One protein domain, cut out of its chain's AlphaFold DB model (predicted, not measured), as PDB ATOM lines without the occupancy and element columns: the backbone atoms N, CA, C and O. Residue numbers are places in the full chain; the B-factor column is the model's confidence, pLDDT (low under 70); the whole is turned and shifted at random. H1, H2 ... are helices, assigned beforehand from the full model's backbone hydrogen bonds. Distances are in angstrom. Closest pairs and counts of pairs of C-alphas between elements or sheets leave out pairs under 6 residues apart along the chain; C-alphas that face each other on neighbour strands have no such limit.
ATOM      1  N   VAL A 483      54.368 116.543  59.783       96.50
ATOM      2  CA  VAL A 483      53.512 117.591  60.356       96.50
ATOM      3  C   VAL A 483      54.303 118.597  61.200       96.50
ATOM      4  O   VAL A 483      54.206 119.804  60.978       96.50
ATOM      5  N   ARG A 484      55.125 118.141  62.154       95.31
ATOM      6  CA  ARG A 484      55.809 119.046  63.097       95.31
ATOM      7  C   ARG A 484      56.872 119.886  62.386       95.31
ATOM      8  O   ARG A 484      56.936 121.091  62.629       95.31
ATOM      9  N   LYS A 485      57.656 119.312  61.471       95.38
ATOM     10  CA  LYS A 485      58.585 120.098  60.638       95.38
ATOM     11  C   LYS A 485      57.861 121.088  59.722       95.38
ATOM     12  O   LYS A 485      58.334 122.214  59.571       95.38
ATOM     13  N   MET A 486      56.704 120.721  59.166       96.81
ATOM     14  CA  MET A 486      55.894 121.655  58.379       96.81
ATOM     15  C   MET A 486      55.343 122.803  59.237       96.81
ATOM     16  O   MET A 486      55.359 123.941  58.779       96.81
ATOM     17  N   ARG A 487      54.944 122.560  60.496       96.25
ATOM     18  CA  ARG A 487      54.574 123.635  61.444       96.25
ATOM     19  C   ARG A 487      55.724 124.612  61.685       96.25
ATOM     20  O   ARG A 487      55.497 125.818  61.687       96.25
ATOM     21  N   LEU A 488      56.951 124.110  61.853       95.44
ATOM     22  CA  LEU A 488      58.138 124.961  61.998       95.44
ATOM     23  C   LEU A 488      58.356 125.812  60.739       95.44
ATOM     24  O   LEU A 488      58.440 127.035  60.831       95.44
ATOM     25  N   ARG A 489      58.320 125.192  59.555       95.06
ATOM     26  CA  ARG A 489      58.440 125.904  58.274       95.06
ATOM     27  C   ARG A 489      57.329 126.937  58.078       95.06
ATOM     28  O   ARG A 489      57.585 128.025  57.570       95.06
ATOM     29  N   LEU A 490      56.103 126.619  58.491       95.19
ATOM     30  CA  LEU A 490      54.989 127.558  58.480       95.19
ATOM     31  C   LEU A 490      55.283 128.745  59.401       95.19
ATOM     32  O   LEU A 490      55.143 129.878  58.959       95.19
ATOM     33  N   SER A 491      55.761 128.503  60.626       93.50
ATOM     34  CA  SER A 491      56.111 129.562  61.583       93.50
ATOM     35  C   SER A 491      57.211 130.500  61.073       93.50
ATOM     36  O   SER A 491      57.115 131.713  61.268       93.50
ATOM     37  N   ASP A 492      58.185 129.983  60.317       93.38
ATOM     38  CA  ASP A 492      59.204 130.806  59.656       93.38
ATOM     39  C   ASP A 492      58.581 131.740  58.607       93.38
ATOM     40  O   ASP A 492      58.952 132.913  58.501       93.38
ATOM     41  N   TRP A 493      57.608 131.243  57.832       92.94
ATOM     42  CA  TRP A 493      56.844 132.072  56.897       92.94
ATOM     43  C   TRP A 493      55.941 133.071  57.620       92.94
ATOM     44  O   TRP A 493      55.863 134.223  57.195       92.94
ATOM     45  N   GLU A 494      55.310 132.682  58.732       91.62
ATOM     46  CA  GLU A 494      54.520 133.599  59.559       91.62
ATOM     47  C   GLU A 494      55.376 134.768  60.056       91.62
ATOM     48  O   GLU A 494      54.963 135.924  59.960       91.62
ATOM     49  N   HIS A 495      56.579 134.472  60.554       90.62
ATOM     50  CA  HIS A 495      57.518 135.480  61.028       90.62
ATOM     51  C   HIS A 495      57.939 136.421  59.892       90.62
ATOM     52  O   HIS A 495      57.909 137.640  60.063       90.62
ATOM     53  N   LYS A 496      58.265 135.884  58.707       89.12
ATOM     54  CA  LYS A 496      58.594 136.692  57.518       89.12
ATOM     55  C   LYS A 496      57.441 137.599  57.088       89.12
ATOM     56  O   LYS A 496      57.681 138.751  56.757       89.12
ATOM     57  N   VAL A 497      56.197 137.121  57.133       88.19
ATOM     58  CA  VAL A 497      55.022 137.912  56.730       88.19
ATOM     59  C   VAL A 497      54.665 138.998  57.756       88.19
ATOM     60  O   VAL A 497      54.240 140.077  57.349       88.19
ATOM     61  N   LYS A 498      54.827 138.737  59.063       86.56
ATOM     62  CA  LYS A 498      54.486 139.684  60.147       86.56
ATOM     63  C   LYS A 498      55.581 140.714  60.432       86.56
ATOM     64  O   LYS A 498      55.271 141.867  60.711       86.56
ATOM     65  N   HIS A 499      56.843 140.284  60.414       81.31
ATOM     66  CA  HIS A 499      57.997 141.082  60.850       81.31
ATOM     67  C   HIS A 499      58.979 141.398  59.730       81.31
ATOM     68  O   HIS A 499      59.901 142.186  59.938       81.31
ATOM     69  N   GLY A 500      58.817 140.789  58.554       69.62
ATOM     70  CA  GLY A 500      59.555 141.221  57.382       69.62
ATOM     71  C   GLY A 500      59.236 142.687  57.141       69.62
ATOM     72  O   GLY A 500      58.088 143.038  56.871       69.62
ATOM     73  N   THR A 501      60.241 143.551  57.273       50.94
ATOM     74  CA  THR A 501      60.141 144.930  56.818       50.94
ATOM     75  C   THR A 501      59.732 144.874  55.351       50.94
ATOM     76  O   THR A 501      60.517 144.448  54.503       50.94
ATOM     77  N   LEU A 517      49.516 141.689  34.425       84.75
ATOM     78  CA  LEU A 517      50.851 141.119  34.369       84.75
ATOM     79  C   LEU A 517      51.266 140.680  35.778       84.75
ATOM     80  O   LEU A 517      51.948 141.430  36.476       84.75
ATOM     81  N   PRO A 518      50.856 139.484  36.238       84.50
ATOM     82  CA  PRO A 518      51.304 138.965  37.522       84.50
ATOM     83  C   PRO A 518      52.813 138.720  37.476       84.50
ATOM     84  O   PRO A 518      53.353 138.347  36.433       84.50
ATOM     85  N   SER A 519      53.513 138.934  38.592       83.06
ATOM     86  CA  SER A 519      54.914 138.519  38.683       83.06
ATOM     87  C   SER A 519      54.956 137.002  38.868       83.06
ATOM     88  O   SER A 519      54.204 136.460  39.682       83.06
ATOM     89  N   PRO A 520      55.807 136.287  38.126       79.44
ATOM     90  CA  PRO A 520      55.927 134.850  38.291       79.44
ATOM     91  C   PRO A 520      56.676 134.430  39.548       79.44
ATOM     92  O   PRO A 520      56.558 133.277  39.955       79.44
ATOM     93  N   MET A 521      57.438 135.325  40.175       82.69
ATOM     94  CA  MET A 521      58.158 135.018  41.410       82.69
ATOM     95  C   MET A 521      57.180 134.907  42.580       82.69
ATOM     96  O   MET A 521      56.159 135.587  42.613       82.69
ATOM     97  N   TYR A 522      57.421 133.978  43.505       86.06
ATOM     98  CA  TYR A 522      56.538 133.778  44.659       86.06
ATOM     99  C   TYR A 522      56.819 134.811  45.743       86.06
ATOM    100  O   TYR A 522      57.952 134.951  46.197       86.06
ATOM    101  N   THR A 523      55.774 135.499  46.183       87.69
ATOM    102  CA  THR A 523      55.821 136.403  47.335       87.69
ATOM    103  C   THR A 523      55.707 135.622  48.643       87.69
ATOM    104  O   THR A 523      55.100 134.550  48.685       87.69
ATOM    105  N   ASP A 524      56.201 136.181  49.749       88.69
ATOM    106  CA  ASP A 524      56.102 135.545  51.073       88.69
ATOM    107  C   ASP A 524      54.643 135.233  51.471       88.69
ATOM    108  O   ASP A 524      54.362 134.197  52.073       88.69
ATOM    109  N   LYS A 525      53.687 136.084  51.064       90.94
ATOM    110  CA  LYS A 525      52.244 135.871  51.283       90.94
ATOM    111  C   LYS A 525      51.711 134.664  50.500       90.94
ATOM    112  O   LYS A 525      50.870 133.928  51.010       90.94
ATOM    113  N   GLU A 526      52.185 134.459  49.273       91.38
ATOM    114  CA  GLU A 526      51.817 133.295  48.459       91.38
ATOM    115  C   GLU A 526      52.447 132.017  49.014       91.38
ATOM    116  O   GLU A 526      51.759 131.008  49.141       91.38
ATOM    117  N   ARG A 527      53.721 132.079  49.431       92.69
ATOM    118  CA  ARG A 527      54.407 130.964  50.102       92.69
ATOM    119  C   ARG A 527      53.656 130.531  51.351       92.69
ATOM    120  O   ARG A 527      53.395 129.341  51.502       92.69
ATOM    121  N   LEU A 528      53.243 131.476  52.195       94.62
ATOM    122  CA  LEU A 528      52.437 131.185  53.378       94.62
ATOM    123  C   LEU A 528      51.108 130.503  53.003       94.62
ATOM    124  O   LEU A 528      50.775 129.465  53.569       94.62
ATOM    125  N   GLY A 529      50.387 131.026  52.004       94.94
ATOM    126  CA  GLY A 529      49.141 130.424  51.509       94.94
ATOM    127  C   GLY A 529      49.311 129.003  50.952       94.94
ATOM    128  O   GLY A 529      48.434 128.161  51.137       94.94
ATOM    129  N   MET A 530      50.438 128.708  50.303       95.81
ATOM    130  CA  MET A 530      50.783 127.355  49.846       95.81
ATOM    131  C   MET A 530      51.110 126.431  51.027       95.81
ATOM    132  O   MET A 530      50.573 125.333  51.105       95.81
ATOM    133  N   HIS A 531      51.903 126.881  52.002       96.69
ATOM    134  CA  HIS A 531      52.304 126.040  53.141       96.69
ATOM    135  C   HIS A 531      51.151 125.741  54.109       96.69
ATOM    136  O   HIS A 531      51.160 124.691  54.745       96.69
ATOM    137  N   LEU A 532      50.127 126.600  54.178       96.75
ATOM    138  CA  LEU A 532      48.869 126.279  54.866       96.75
ATOM    139  C   LEU A 532      48.159 125.081  54.219       96.75
ATOM    140  O   LEU A 532      47.690 124.193  54.927       96.75
ATOM    141  N   GLN A 533      48.130 125.022  52.884       96.62
ATOM    142  CA  GLN A 533      47.586 123.867  52.159       96.62
ATOM    143  C   GLN A 533      48.437 122.620  52.399       96.62
ATOM    144  O   GLN A 533      47.895 121.532  52.557       96.62
ATOM    145  N   TYR A 534      49.763 122.767  52.475       97.50
ATOM    146  CA  TYR A 534      50.658 121.632  52.708       97.50
ATOM    147  C   TYR A 534      50.451 121.035  54.093       97.50
ATOM    148  O   TYR A 534      50.393 119.818  54.230       97.50
ATOM    149  N   LEU A 535      50.297 121.885  55.110       97.44
ATOM    150  CA  LEU A 535      50.008 121.435  56.465       97.44
ATOM    151  C   LEU A 535      48.651 120.721  56.547       97.44
ATOM    152  O   LEU A 535      48.557 119.684  57.197       97.44
ATOM    153  N   ALA A 536      47.631 121.231  55.847       96.75
ATOM    154  CA  ALA A 536      46.333 120.566  55.750       96.75
ATOM    155  C   ALA A 536      46.440 119.188  55.081       96.75
ATOM    156  O   ALA A 536      45.890 118.216  55.591       96.75
ATOM    157  N   HIS A 537      47.203 119.090  53.989       96.56
ATOM    158  CA  HIS A 537      47.400 117.829  53.276       96.56
ATOM    159  C   HIS A 537      48.108 116.767  54.128       96.56
ATOM    160  O   HIS A 537      47.769 115.591  54.055       96.56
ATOM    161  N   LEU A 538      49.049 117.176  54.988       96.50
ATOM    162  CA  LEU A 538      49.750 116.275  55.908       96.50
ATOM    163  C   LEU A 538      48.862 115.712  57.035       96.50
ATOM    164  O   LEU A 538      49.347 114.901  57.821       96.50
ATOM    165  N   GLY A 539      47.590 116.121  57.124       93.88
ATOM    166  CA  GLY A 539      46.650 115.617  58.126       93.88
ATOM    167  C   GLY A 539      46.878 116.206  59.517       93.88
ATOM    168  O   GLY A 539      46.746 115.506  60.518       93.88
ATOM    169  N   ASP A 540      47.264 117.481  59.591       95.62
ATOM    170  CA  ASP A 540      47.472 118.165  60.863       95.62
ATOM    171  C   ASP A 540      46.171 118.248  61.693       95.62
ATOM    172  O   ASP A 540      45.170 118.775  61.198       95.62
ATOM    173  N   PRO A 541      46.166 117.784  62.958       93.00
ATOM    174  CA  PRO A 541      44.950 117.753  63.771       93.00
ATOM    175  C   PRO A 541      44.458 119.146  64.202       93.00
ATOM    176  O   PRO A 541      43.273 119.318  64.473       93.00
ATOM    177  N   ASP A 542      45.337 120.151  64.240       94.62
ATOM    178  CA  ASP A 542      45.029 121.516  64.688       94.62
ATOM    179  C   ASP A 542      44.820 122.488  63.513       94.62
ATOM    180  O   ASP A 542      44.751 123.710  63.713       94.62
ATOM    181  N   ILE A 543      44.722 121.978  62.278       95.19
ATOM    182  CA  ILE A 543      44.706 122.797  61.060       95.19
ATOM    183  C   ILE A 543      43.587 123.842  61.057       95.19
ATOM    184  O   ILE A 543      43.800 124.977  60.637       95.19
ATOM    185  N   GLU A 544      42.414 123.506  61.585       94.88
ATOM    186  CA  GLU A 544      41.266 124.410  61.661       94.88
ATOM    187  C   GLU A 544      41.570 125.662  62.498       94.88
ATOM    188  O   GLU A 544      41.256 126.786  62.097       94.88
ATOM    189  N   THR A 545      42.260 125.490  63.628       94.81
ATOM    190  CA  THR A 545      42.690 126.597  64.493       94.81
ATOM    191  C   THR A 545      43.709 127.486  63.782       94.81
ATOM    192  O   THR A 545      43.660 128.716  63.894       94.81
ATOM    193  N   VAL A 546      44.619 126.879  63.014       94.56
ATOM    194  CA  VAL A 546      45.603 127.609  62.204       94.56
ATOM    195  C   VAL A 546      44.907 128.398  61.090       94.56
ATOM    196  O   VAL A 546      45.208 129.576  60.902       94.56
ATOM    197  N   ILE A 547      43.930 127.802  60.399       95.56
ATOM    198  CA  ILE A 547      43.151 128.467  59.346       95.56
ATOM    199  C   ILE A 547      42.379 129.667  59.912       95.56
ATOM    200  O   ILE A 547      42.475 130.767  59.363       95.56
ATOM    201  N   ARG A 548      41.672 129.505  61.040       94.94
ATOM    202  CA  ARG A 548      40.912 130.605  61.667       94.94
ATOM    203  C   ARG A 548      41.789 131.779  62.092       94.94
ATOM    204  O   ARG A 548      41.362 132.928  62.017       94.94
ATOM    205  N   ARG A 549      43.037 131.522  62.488       93.19
ATOM    206  CA  ARG A 549      44.008 132.583  62.797       93.19
ATOM    207  C   ARG A 549      44.339 133.441  61.572       93.19
ATOM    208  O   ARG A 549      44.561 134.641  61.715       93.19
ATOM    209  N   TRP A 550      44.390 132.834  60.387       91.75
ATOM    210  CA  TRP A 550      44.867 133.477  59.160       91.75
ATOM    211  C   TRP A 550      43.761 133.955  58.216       91.75
ATOM    212  O   TRP A 550      44.019 134.821  57.378       91.75
ATOM    213  N   MET A 551      42.522 133.478  58.367       90.00
ATOM    214  CA  MET A 551      41.411 133.864  57.486       90.00
ATOM    215  C   MET A 551      41.080 135.368  57.527       90.00
ATOM    216  O   MET A 551      40.604 135.912  56.535       90.00
ATOM    217  N   GLY A 552      41.363 136.051  58.644       84.38
ATOM    218  CA  GLY A 552      41.139 137.495  58.810       84.38
ATOM    219  C   GLY A 552      42.256 138.394  58.266       84.38
ATOM    220  O   GLY A 552      42.168 139.612  58.393       84.38
ATOM    221  N   TYR A 553      43.321 137.827  57.691       87.44
ATOM    222  CA  TYR A 553      44.480 138.600  57.242       87.44
ATOM    223  C   TYR A 553      44.206 139.366  55.937       87.44
ATOM    224  O   TYR A 553      43.496 138.878  55.052       87.44
ATOM    225  N   ASP A 554      44.826 140.540  55.767       85.19
ATOM    226  CA  ASP A 554      44.660 141.396  54.583       85.19
ATOM    227  C   ASP A 554      45.513 140.923  53.384       85.19
ATOM    228  O   ASP A 554      46.509 141.524  52.970       85.19
ATOM    229  N   SER A 555      45.189 139.736  52.865       90.25
ATOM    230  CA  SER A 555      45.781 139.187  51.643       90.25
ATOM    231  C   SER A 555      44.869 138.137  51.014       90.25
ATOM    232  O   SER A 555      44.624 137.084  51.604       90.25
ATOM    233  N   GLY A 556      44.438 138.376  49.772       91.19
ATOM    234  CA  GLY A 556      43.619 137.421  49.019       91.19
ATOM    235  C   GLY A 556      44.316 136.076  48.766       91.19
ATOM    236  O   GLY A 556      43.657 135.041  48.781       91.19
ATOM    237  N   ALA A 557      45.646 136.059  48.612       92.44
ATOM    238  CA  ALA A 557      46.413 134.823  48.409       92.44
ATOM    239  C   ALA A 557      46.431 133.931  49.663       92.44
ATOM    240  O   ALA A 557      46.287 132.714  49.555       92.44
ATOM    241  N   ILE A 558      46.546 134.534  50.855       95.06
ATOM    242  CA  ILE A 558      46.506 133.802  52.132       95.06
ATOM    243  C   ILE A 558      45.104 133.236  52.352       95.06
ATOM    244  O   ILE A 558      44.973 132.057  52.672       95.06
ATOM    245  N   ARG A 559      44.055 134.033  52.113       95.44
ATOM    246  CA  ARG A 559      42.664 133.574  52.253       95.44
ATOM    247  C   ARG A 559      42.299 132.497  51.230       95.44
ATOM    248  O   ARG A 559      41.611 131.545  51.584       95.44
ATOM    249  N   LEU A 560      42.813 132.570  49.997       95.56
ATOM    250  CA  LEU A 560      42.690 131.486  49.010       95.56
ATOM    251  C   LEU A 560      43.397 130.209  49.476       95.56
ATOM    252  O   LEU A 560      42.820 129.131  49.366       95.56
ATOM    253  N   GLY A 561      44.605 130.328  50.032       95.88
ATOM    254  CA  GLY A 561      45.314 129.209  50.652       95.88
ATOM    255  C   GLY A 561      44.531 128.589  51.812       95.88
ATOM    256  O   GLY A 561      44.380 127.374  51.856       95.88
ATOM    257  N   CYS A 562      43.948 129.413  52.689       96.75
ATOM    258  CA  CYS A 562      43.065 128.981  53.779       96.75
ATOM    259  C   CYS A 562      41.824 128.242  53.260       96.75
ATOM    260  O   CYS A 562      41.471 127.192  53.785       96.75
ATOM    261  N   ALA A 563      41.177 128.768  52.214       95.62
ATOM    262  CA  ALA A 563      40.008 128.138  51.609       95.62
ATOM    263  C   ALA A 563      40.360 126.755  51.044       95.62
ATOM    264  O   ALA A 563      39.660 125.782  51.300       95.62
ATOM    265  N   LYS A 564      41.478 126.640  50.322       95.62
ATOM    266  CA  LYS A 564      41.952 125.351  49.804       95.62
ATOM    267  C   LYS A 564      42.363 124.388  50.913       95.62
ATOM    268  O   LYS A 564      42.013 123.220  50.843       95.62
ATOM    269  N   ALA A 565      43.030 124.878  51.954       96.19
ATOM    270  CA  ALA A 565      43.373 124.085  53.128       96.19
ATOM    271  C   ALA A 565      42.119 123.515  53.818       96.19
ATOM    272  O   ALA A 565      42.114 122.347  54.188       96.19
ATOM    273  N   ALA A 566      41.036 124.297  53.917       95.69
ATOM    274  CA  ALA A 566      39.755 123.829  54.452       95.69
ATOM    275  C   ALA A 566      39.092 122.752  53.568       95.69
ATOM    276  O   ALA A 566      38.472 121.823  54.085       95.69
ATOM    277  N   LEU A 567      39.239 122.851  52.239       93.88
ATOM    278  CA  LEU A 567      38.781 121.807  51.313       93.88
ATOM    279  C   LEU A 567      39.592 120.515  51.460       93.88
ATOM    280  O   LEU A 567      38.999 119.442  51.521       93.88
ATOM    281  N   GLU A 568      40.920 120.615  51.558       92.44
ATOM    282  CA  GLU A 568      41.813 119.465  51.768       92.44
ATOM    283  C   GLU A 568      41.553 118.775  53.114       92.44
ATOM    284  O   GLU A 568      41.559 117.549  53.186       92.44
ATOM    285  N   SER A 569      41.248 119.539  54.169       92.44
ATOM    286  CA  SER A 569      40.891 118.986  55.481       92.44
ATOM    287  C   SER A 569      39.459 118.436  55.551       92.44
ATOM    288  O   SER A 569      39.046 117.945  56.599       92.44
ATOM    289  N   GLY A 570      38.666 118.559  54.481       90.62
ATOM    290  CA  GLY A 570      37.275 118.101  54.433       90.62
ATOM    291  C   GLY A 570      36.278 118.942  55.243       90.62
ATOM    292  O   GLY A 570      35.136 118.519  55.413       90.62
ATOM    293  N   ASN A 571      36.659 120.132  55.726       92.38
ATOM    294  CA  ASN A 571      35.775 121.002  56.506       92.38
ATOM    295  C   ASN A 571      35.040 121.994  55.584       92.38
ATOM    296  O   ASN A 571      35.487 123.119  55.334       92.38
ATOM    297  N   ALA A 572      33.893 121.555  55.059       90.00
ATOM    298  CA  ALA A 572      33.076 122.348  54.140       90.00
ATOM    299  C   ALA A 572      32.501 123.621  54.790       90.00
ATOM    300  O   ALA A 572      32.394 124.649  54.120       90.00
ATOM    301  N   ASP A 573      32.178 123.586  56.084       91.44
ATOM    302  CA  ASP A 573      31.608 124.735  56.796       91.44
ATOM    303  C   ASP A 573      32.629 125.866  56.936       91.44
ATOM    304  O   ASP A 573      32.324 127.024  56.638       91.44
ATOM    305  N   LEU A 574      33.873 125.523  57.289       93.38
ATOM    306  CA  LEU A 574      34.980 126.475  57.347       93.38
ATOM    307  C   LEU A 574      35.268 127.083  55.968       93.38
ATOM    308  O   LEU A 574      35.488 128.288  55.846       93.38
ATOM    309  N   PHE A 575      35.212 126.277  54.904       94.50
ATOM    310  CA  PHE A 575      35.337 126.784  53.538       94.50
ATOM    311  C   PHE A 575      34.239 127.807  53.201       94.50
ATOM    312  O   PHE A 575      34.535 128.883  52.672       94.50
ATOM    313  N   LEU A 576      32.978 127.509  53.532       91.44
ATOM    314  CA  LEU A 576      31.852 128.421  53.311       91.44
ATOM    315  C   LEU A 576      32.007 129.724  54.102       91.44
ATOM    316  O   LEU A 576      31.721 130.800  53.575       91.44
ATOM    317  N   GLU A 577      32.487 129.650  55.342       92.69
ATOM    318  CA  GLU A 577      32.786 130.822  56.168       92.69
ATOM    319  C   GLU A 577      33.816 131.742  55.490       92.69
ATOM    320  O   GLU A 577      33.596 132.954  55.360       92.69
ATOM    321  N   ILE A 578      34.899 131.166  54.960       93.69
ATOM    322  CA  ILE A 578      35.939 131.906  54.234       93.69
ATOM    323  C   ILE A 578      35.369 132.539  52.952       93.69
ATOM    324  O   ILE A 578      35.552 133.729  52.704       93.69
ATOM    325  N   VAL A 579      34.601 131.798  52.148       92.81
ATOM    326  CA  VAL A 579      34.021 132.318  50.888       92.81
ATOM    327  C   VAL A 579      32.985 133.427  51.122       92.81
ATOM    328  O   VAL A 579      32.833 134.345  50.300       92.81
ATOM    329  N   ARG A 580      32.255 133.358  52.239       90.31
ATOM    330  CA  ARG A 580      31.286 134.379  52.655       90.31
ATOM    331  C   ARG A 580      31.967 135.649  53.146       90.31
ATOM    332  O   ARG A 580      31.427 136.733  52.931       90.31
ATOM    333  N   THR A 581      33.101 135.535  53.829       90.81
ATOM    334  CA  THR A 581      33.878 136.690  54.310       90.81
ATOM    335  C   THR A 581      34.712 137.338  53.204       90.81
ATOM    336  O   THR A 581      34.961 138.541  53.275       90.81
ATOM    337  N   GLU A 582      35.066 136.594  52.153       93.00
ATOM    338  CA  GLU A 582      35.854 137.104  51.031       93.00
ATOM    339  C   GLU A 582      35.147 138.225  50.250       93.00
ATOM    340  O   GLU A 582      33.978 138.124  49.854       93.00
ATOM    341  N   LEU A 583      35.908 139.281  49.948       90.19
ATOM    342  CA  LEU A 583      35.434 140.408  49.151       90.19
ATOM    343  C   LEU A 583      35.074 139.977  47.713       90.19
ATOM    344  O   LEU A 583      35.715 139.091  47.134       90.19
ATOM    345  N   PRO A 584      34.070 140.610  47.075       88.94
ATOM    346  CA  PRO A 584      33.772 140.373  45.668       88.94
ATOM    347  C   PRO A 584      34.996 140.656  44.784       88.94
ATOM    348  O   PRO A 584      35.497 141.773  44.731       88.94
ATOM    349  N   GLY A 585      35.480 139.642  44.064       90.69
ATOM    350  CA  GLY A 585      36.685 139.783  43.252       90.69
ATOM    351  C   GLY A 585      37.127 138.490  42.577       90.69
ATOM    352  O   GLY A 585      36.420 137.478  42.584       90.69
ATOM    353  N   ARG A 586      38.321 138.521  41.971       91.69
ATOM    354  CA  ARG A 586      38.896 137.369  41.257       91.69
ATOM    355  C   ARG A 586      39.242 136.211  42.198       91.69
ATOM    356  O   ARG A 586      38.986 135.070  41.833       91.69
ATOM    357  N   PHE A 587      39.726 136.497  43.410       93.06
ATOM    358  CA  PHE A 587      39.994 135.474  44.427       93.06
ATOM    359  C   PHE A 587      38.728 134.697  44.800       93.06
ATOM    360  O   PHE A 587      38.710 133.478  44.657       93.06
ATOM    361  N   ARG A 588      37.631 135.395  45.128       92.31
ATOM    362  CA  ARG A 588      36.326 134.766  45.388       92.31
ATOM    363  C   ARG A 588      35.840 133.929  44.205       92.31
ATOM    364  O   ARG A 588      35.415 132.796  44.386       92.31
ATOM    365  N   LYS A 589      35.949 134.440  42.969       92.12
ATOM    366  CA  LYS A 589      35.591 133.677  41.754       92.12
ATOM    367  C   LYS A 589      36.416 132.395  41.597       92.12
ATOM    368  O   LYS A 589      35.883 131.406  41.104       92.12
ATOM    369  N   THR A 590      37.692 132.408  41.973       92.44
ATOM    370  CA  THR A 590      38.547 131.213  41.958       92.44
ATOM    371  C   THR A 590      38.154 130.237  43.063       92.44
ATOM    372  O   THR A 590      37.924 129.079  42.748       92.44
ATOM    373  N   MET A 591      37.936 130.697  44.301       93.06
ATOM    374  CA  MET A 591      37.436 129.841  45.392       93.06
ATOM    375  C   MET A 591      36.129 129.132  45.002       93.06
ATOM    376  O   MET A 591      36.002 127.924  45.163       93.06
ATOM    377  N   LEU A 592      35.188 129.862  44.394       90.94
ATOM    378  CA  LEU A 592      33.918 129.309  43.908       90.94
ATOM    379  C   LEU A 592      34.080 128.278  42.778       90.94
ATOM    380  O   LEU A 592      33.159 127.500  42.551       90.94
ATOM    381  N   ARG A 593      35.194 128.297  42.031       89.62
ATOM    382  CA  ARG A 593      35.508 127.288  41.002       89.62
ATOM    383  C   ARG A 593      36.143 126.034  41.597       89.62
ATOM    384  O   ARG A 593      35.945 124.961  41.044       89.62
ATOM    385  N   CYS A 594      36.853 126.161  42.717       86.19
ATOM    386  CA  CYS A 594      37.475 125.030  43.406       86.19
ATOM    387  C   CYS A 594      36.452 124.076  44.048       86.19
ATOM    388  O   CYS A 594      36.793 122.932  44.326       86.19
ATOM    389  N   TYR A 595      35.213 124.523  44.286       86.75
ATOM    390  CA  TYR A 595      34.177 123.721  44.938       86.75
ATOM    391  C   TYR A 595      33.008 123.405  44.002       86.75
ATOM    392  O   TYR A 595      32.392 124.299  43.409       86.75
ATOM    393  N   ARG A 596      32.645 122.123  43.918       86.62
ATOM    394  CA  ARG A 596      31.459 121.679  43.179       86.62
ATOM    395  C   ARG A 596      30.203 122.067  43.960       86.62
ATOM    396  O   ARG A 596      29.862 121.439  44.952       86.62
ATOM    397  N   SER A 597      29.495 123.089  43.489       84.81
ATOM    398  CA  SER A 597      28.239 123.566  44.086       84.81
ATOM    399  C   SER A 597      27.060 123.431  43.129       84.81
ATOM    400  O   SER A 597      27.233 123.437  41.910       84.81
ATOM    401  N   ARG A 598      25.844 123.344  43.686       83.88
ATOM    402  CA  ARG A 598      24.591 123.360  42.916       83.88
ATOM    403  C   ARG A 598      24.371 124.722  42.260       83.88
ATOM    404  O   ARG A 598      24.169 124.805  41.051       83.88
ATOM    405  N   LYS A 599      24.409 125.797  43.051       84.62
ATOM    406  CA  LYS A 599      24.419 127.178  42.567       84.62
ATOM    407  C   LYS A 599      25.507 127.949  43.305       84.62
ATOM    408  O   LYS A 599      25.657 127.822  44.514       84.62
ATOM    409  N   LYS A 600      26.228 128.823  42.594       83.94
ATOM    410  CA  LYS A 600      27.298 129.639  43.201       83.94
ATOM    411  C   LYS A 600      26.788 130.506  44.358       83.94
ATOM    412  O   LYS A 600      27.528 130.714  45.308       83.94
ATOM    413  N   ARG A 601      25.535 130.978  44.282       80.50
ATOM    414  CA  ARG A 601      24.887 131.809  45.314       80.50
ATOM    415  C   ARG A 601      24.842 131.132  46.684       80.50
ATOM    416  O   ARG A 601      25.085 131.792  47.685       80.50
ATOM    417  N   ASP A 602      24.672 129.811  46.706       83.00
ATOM    418  CA  ASP A 602      24.588 129.018  47.937       83.00
ATOM    419  C   ASP A 602      25.896 129.103  48.752       83.00
ATOM    420  O   ASP A 602      25.891 128.993  49.977       83.00
ATOM    421  N   LEU A 603      27.022 129.353  48.072       82.75
ATOM    422  CA  LEU A 603      28.342 129.460  48.689       82.75
ATOM    423  C   LEU A 603      28.639 130.854  49.251       82.75
ATOM    424  O   LEU A 603      29.442 130.987  50.168       82.75
ATOM    425  N   TYR A 604      28.059 131.905  48.671       81.06
ATOM    426  CA  TYR A 604      28.559 133.269  48.846       81.06
ATOM    427  C   TYR A 604      27.530 134.218  49.472       81.06
ATOM    428  O   TYR A 604      27.915 135.228  50.071       81.06
ATOM    429  N   ASP A 605      26.240 133.902  49.376       79.94
ATOM    430  CA  ASP A 605      25.187 134.652  50.050       79.94
ATOM    431  C   ASP A 605      25.205 134.313  51.549       79.94
ATOM    432  O   ASP A 605      24.992 133.171  51.958       79.94
ATOM    433  N   LYS A 606      25.499 135.316  52.390       71.31
ATOM    434  CA  LYS A 606      25.398 135.190  53.858       71.31
ATOM    435  C   LYS A 606      23.946 135.110  54.324       71.31
ATOM    436  O   LYS A 606      23.658 134.508  55.350       71.31
ATOM    437  N   ILE A 607      23.060 135.756  53.575       72.25
ATOM    438  CA  ILE A 607      21.627 135.849  53.823       72.25
ATOM    439  C   ILE A 607      20.952 135.369  52.538       72.25
ATOM    440  O   ILE A 607      21.364 135.832  51.472       72.25
ATOM    441  N   PRO A 608      19.947 134.475  52.605       74.44
ATOM    442  CA  PRO A 608      19.208 134.043  51.426       74.44
ATOM    443  C   PRO A 608      18.708 135.253  50.639       74.44
ATOM    444  O   PRO A 608      17.912 136.054  51.131       74.44
ATOM    445  N   ARG A 609      19.218 135.419  49.420       72.25
ATOM    446  CA  ARG A 609      18.771 136.485  48.532       72.25
ATOM    447  C   ARG A 609      17.390 136.113  48.002       72.25
ATOM    448  O   ARG A 609      17.236 135.022  47.451       72.25
ATOM    449  N   LEU A 610      16.415 137.011  48.162       75.44
ATOM    450  CA  LEU A 610      15.097 136.850  47.549       75.44
ATOM    451  C   LEU A 610      15.275 136.661  46.037       75.44
ATOM    452  O   LEU A 610      15.923 137.488  45.392       75.44
TER     453      LEU A 610
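What this domain is: This is residues 483 to 501 and 517 to 610 of the 651 residues of an uncharacterized protein of Perkinsela sp. CCAP 1560/4 (UniProt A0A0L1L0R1). From H1, the longest helix, at one end, six nearly aligned helices are stacked back and forth in two rows, with H4 in the middle; H2, H4 and H6 make one row, and H1, H3 and H5 make a looser one running opposite ways to it. Short H7 packs on H5 at the other end, residues 605 to 610 trail on after it, and residues 517 to 522 stick out before H2. The printed part has 113 residues with seven named helices, H1 to H7 in chain order, and no named strand; the class is all helix. It is compact, with a radius of gyration of the C-alphas of 14.4 A and spans of 46 by 36 by 21 A.

Where its parts are: H1, residues 483 to 499, begins with C-alpha 483 at (53.512, 117.591, 60.356) and is 23.9 A long. H2, residues 524 to 537, measures 19.9 A. H3 is residues 543 to 550. H4, residues 556 to 568, measures 18.3 A, with C-alpha 556 at (43.619, 137.421, 49.019). H5 is residues 572 to 581, 14.4 A long, and H6 is residues 586 to 594, 12.6 A long. H7, residues 600 to 604, ends with C-alpha 604 at (28.559, 133.269, 48.846).

How they stand to each other: H1 touches H2 at a shallow tilt of 21 degrees, opposite ways, closest at the C-alphas of Trp 493 and Leu 528, 5.7 A. H2 touches H4 the same way at a shallow tilt of 6 degrees; the C-alphas of Gly 529 and Gly 561, their closest, are 4.1 A apart. H4 is the hub, touching H2, H3, H5 and H6. H3 and H4 form a helical hairpin, closest at the C-alphas of Ile 547 and Cys 562, 5.6 A. H2 and H3, also a hairpin, only just touch, with 3 pairs of C-alphas within 8 A, through residues 532 to 536 of H2 alone; the closest are Ala 536 and Ile 543, 6.0 A. H4 and H5 are a hairpin, with the C-alphas of Ala 563 and Phe 575 closest at 5.2 A. H6 touches H4 the same way at a shallow tilt of 11 degrees, closest at the C-alphas of Gly 556 and Phe 587, 6.2 A. H7 touches H5, closest at the C-alphas of Arg 580 and Tyr 604, 4.8 A. H1 and H3 are apart. Every O i to N i+4 pair is within hydrogen-bond range in H1, H3, H4, H5 and H6; H2 has 9 of 10, and H7 0 of 1, with 2 of 2 O i to N i+3 pairs.

The domain as a whole: The two C-alphas farthest apart, of Lys 485 and Leu 610, are 48.4 A apart. Residues 502 to 516 are not printed, and C-alphas 501 and 517 are 24.6 A apart across this cut. Of the links that are printed whole, H2 to H3, H3 to H4, H4 to H5, H5 to H6 and H6 to H7 are tight. The mean pLDDT of the printed part is 90.0, and residues 500 to 501 are under 70.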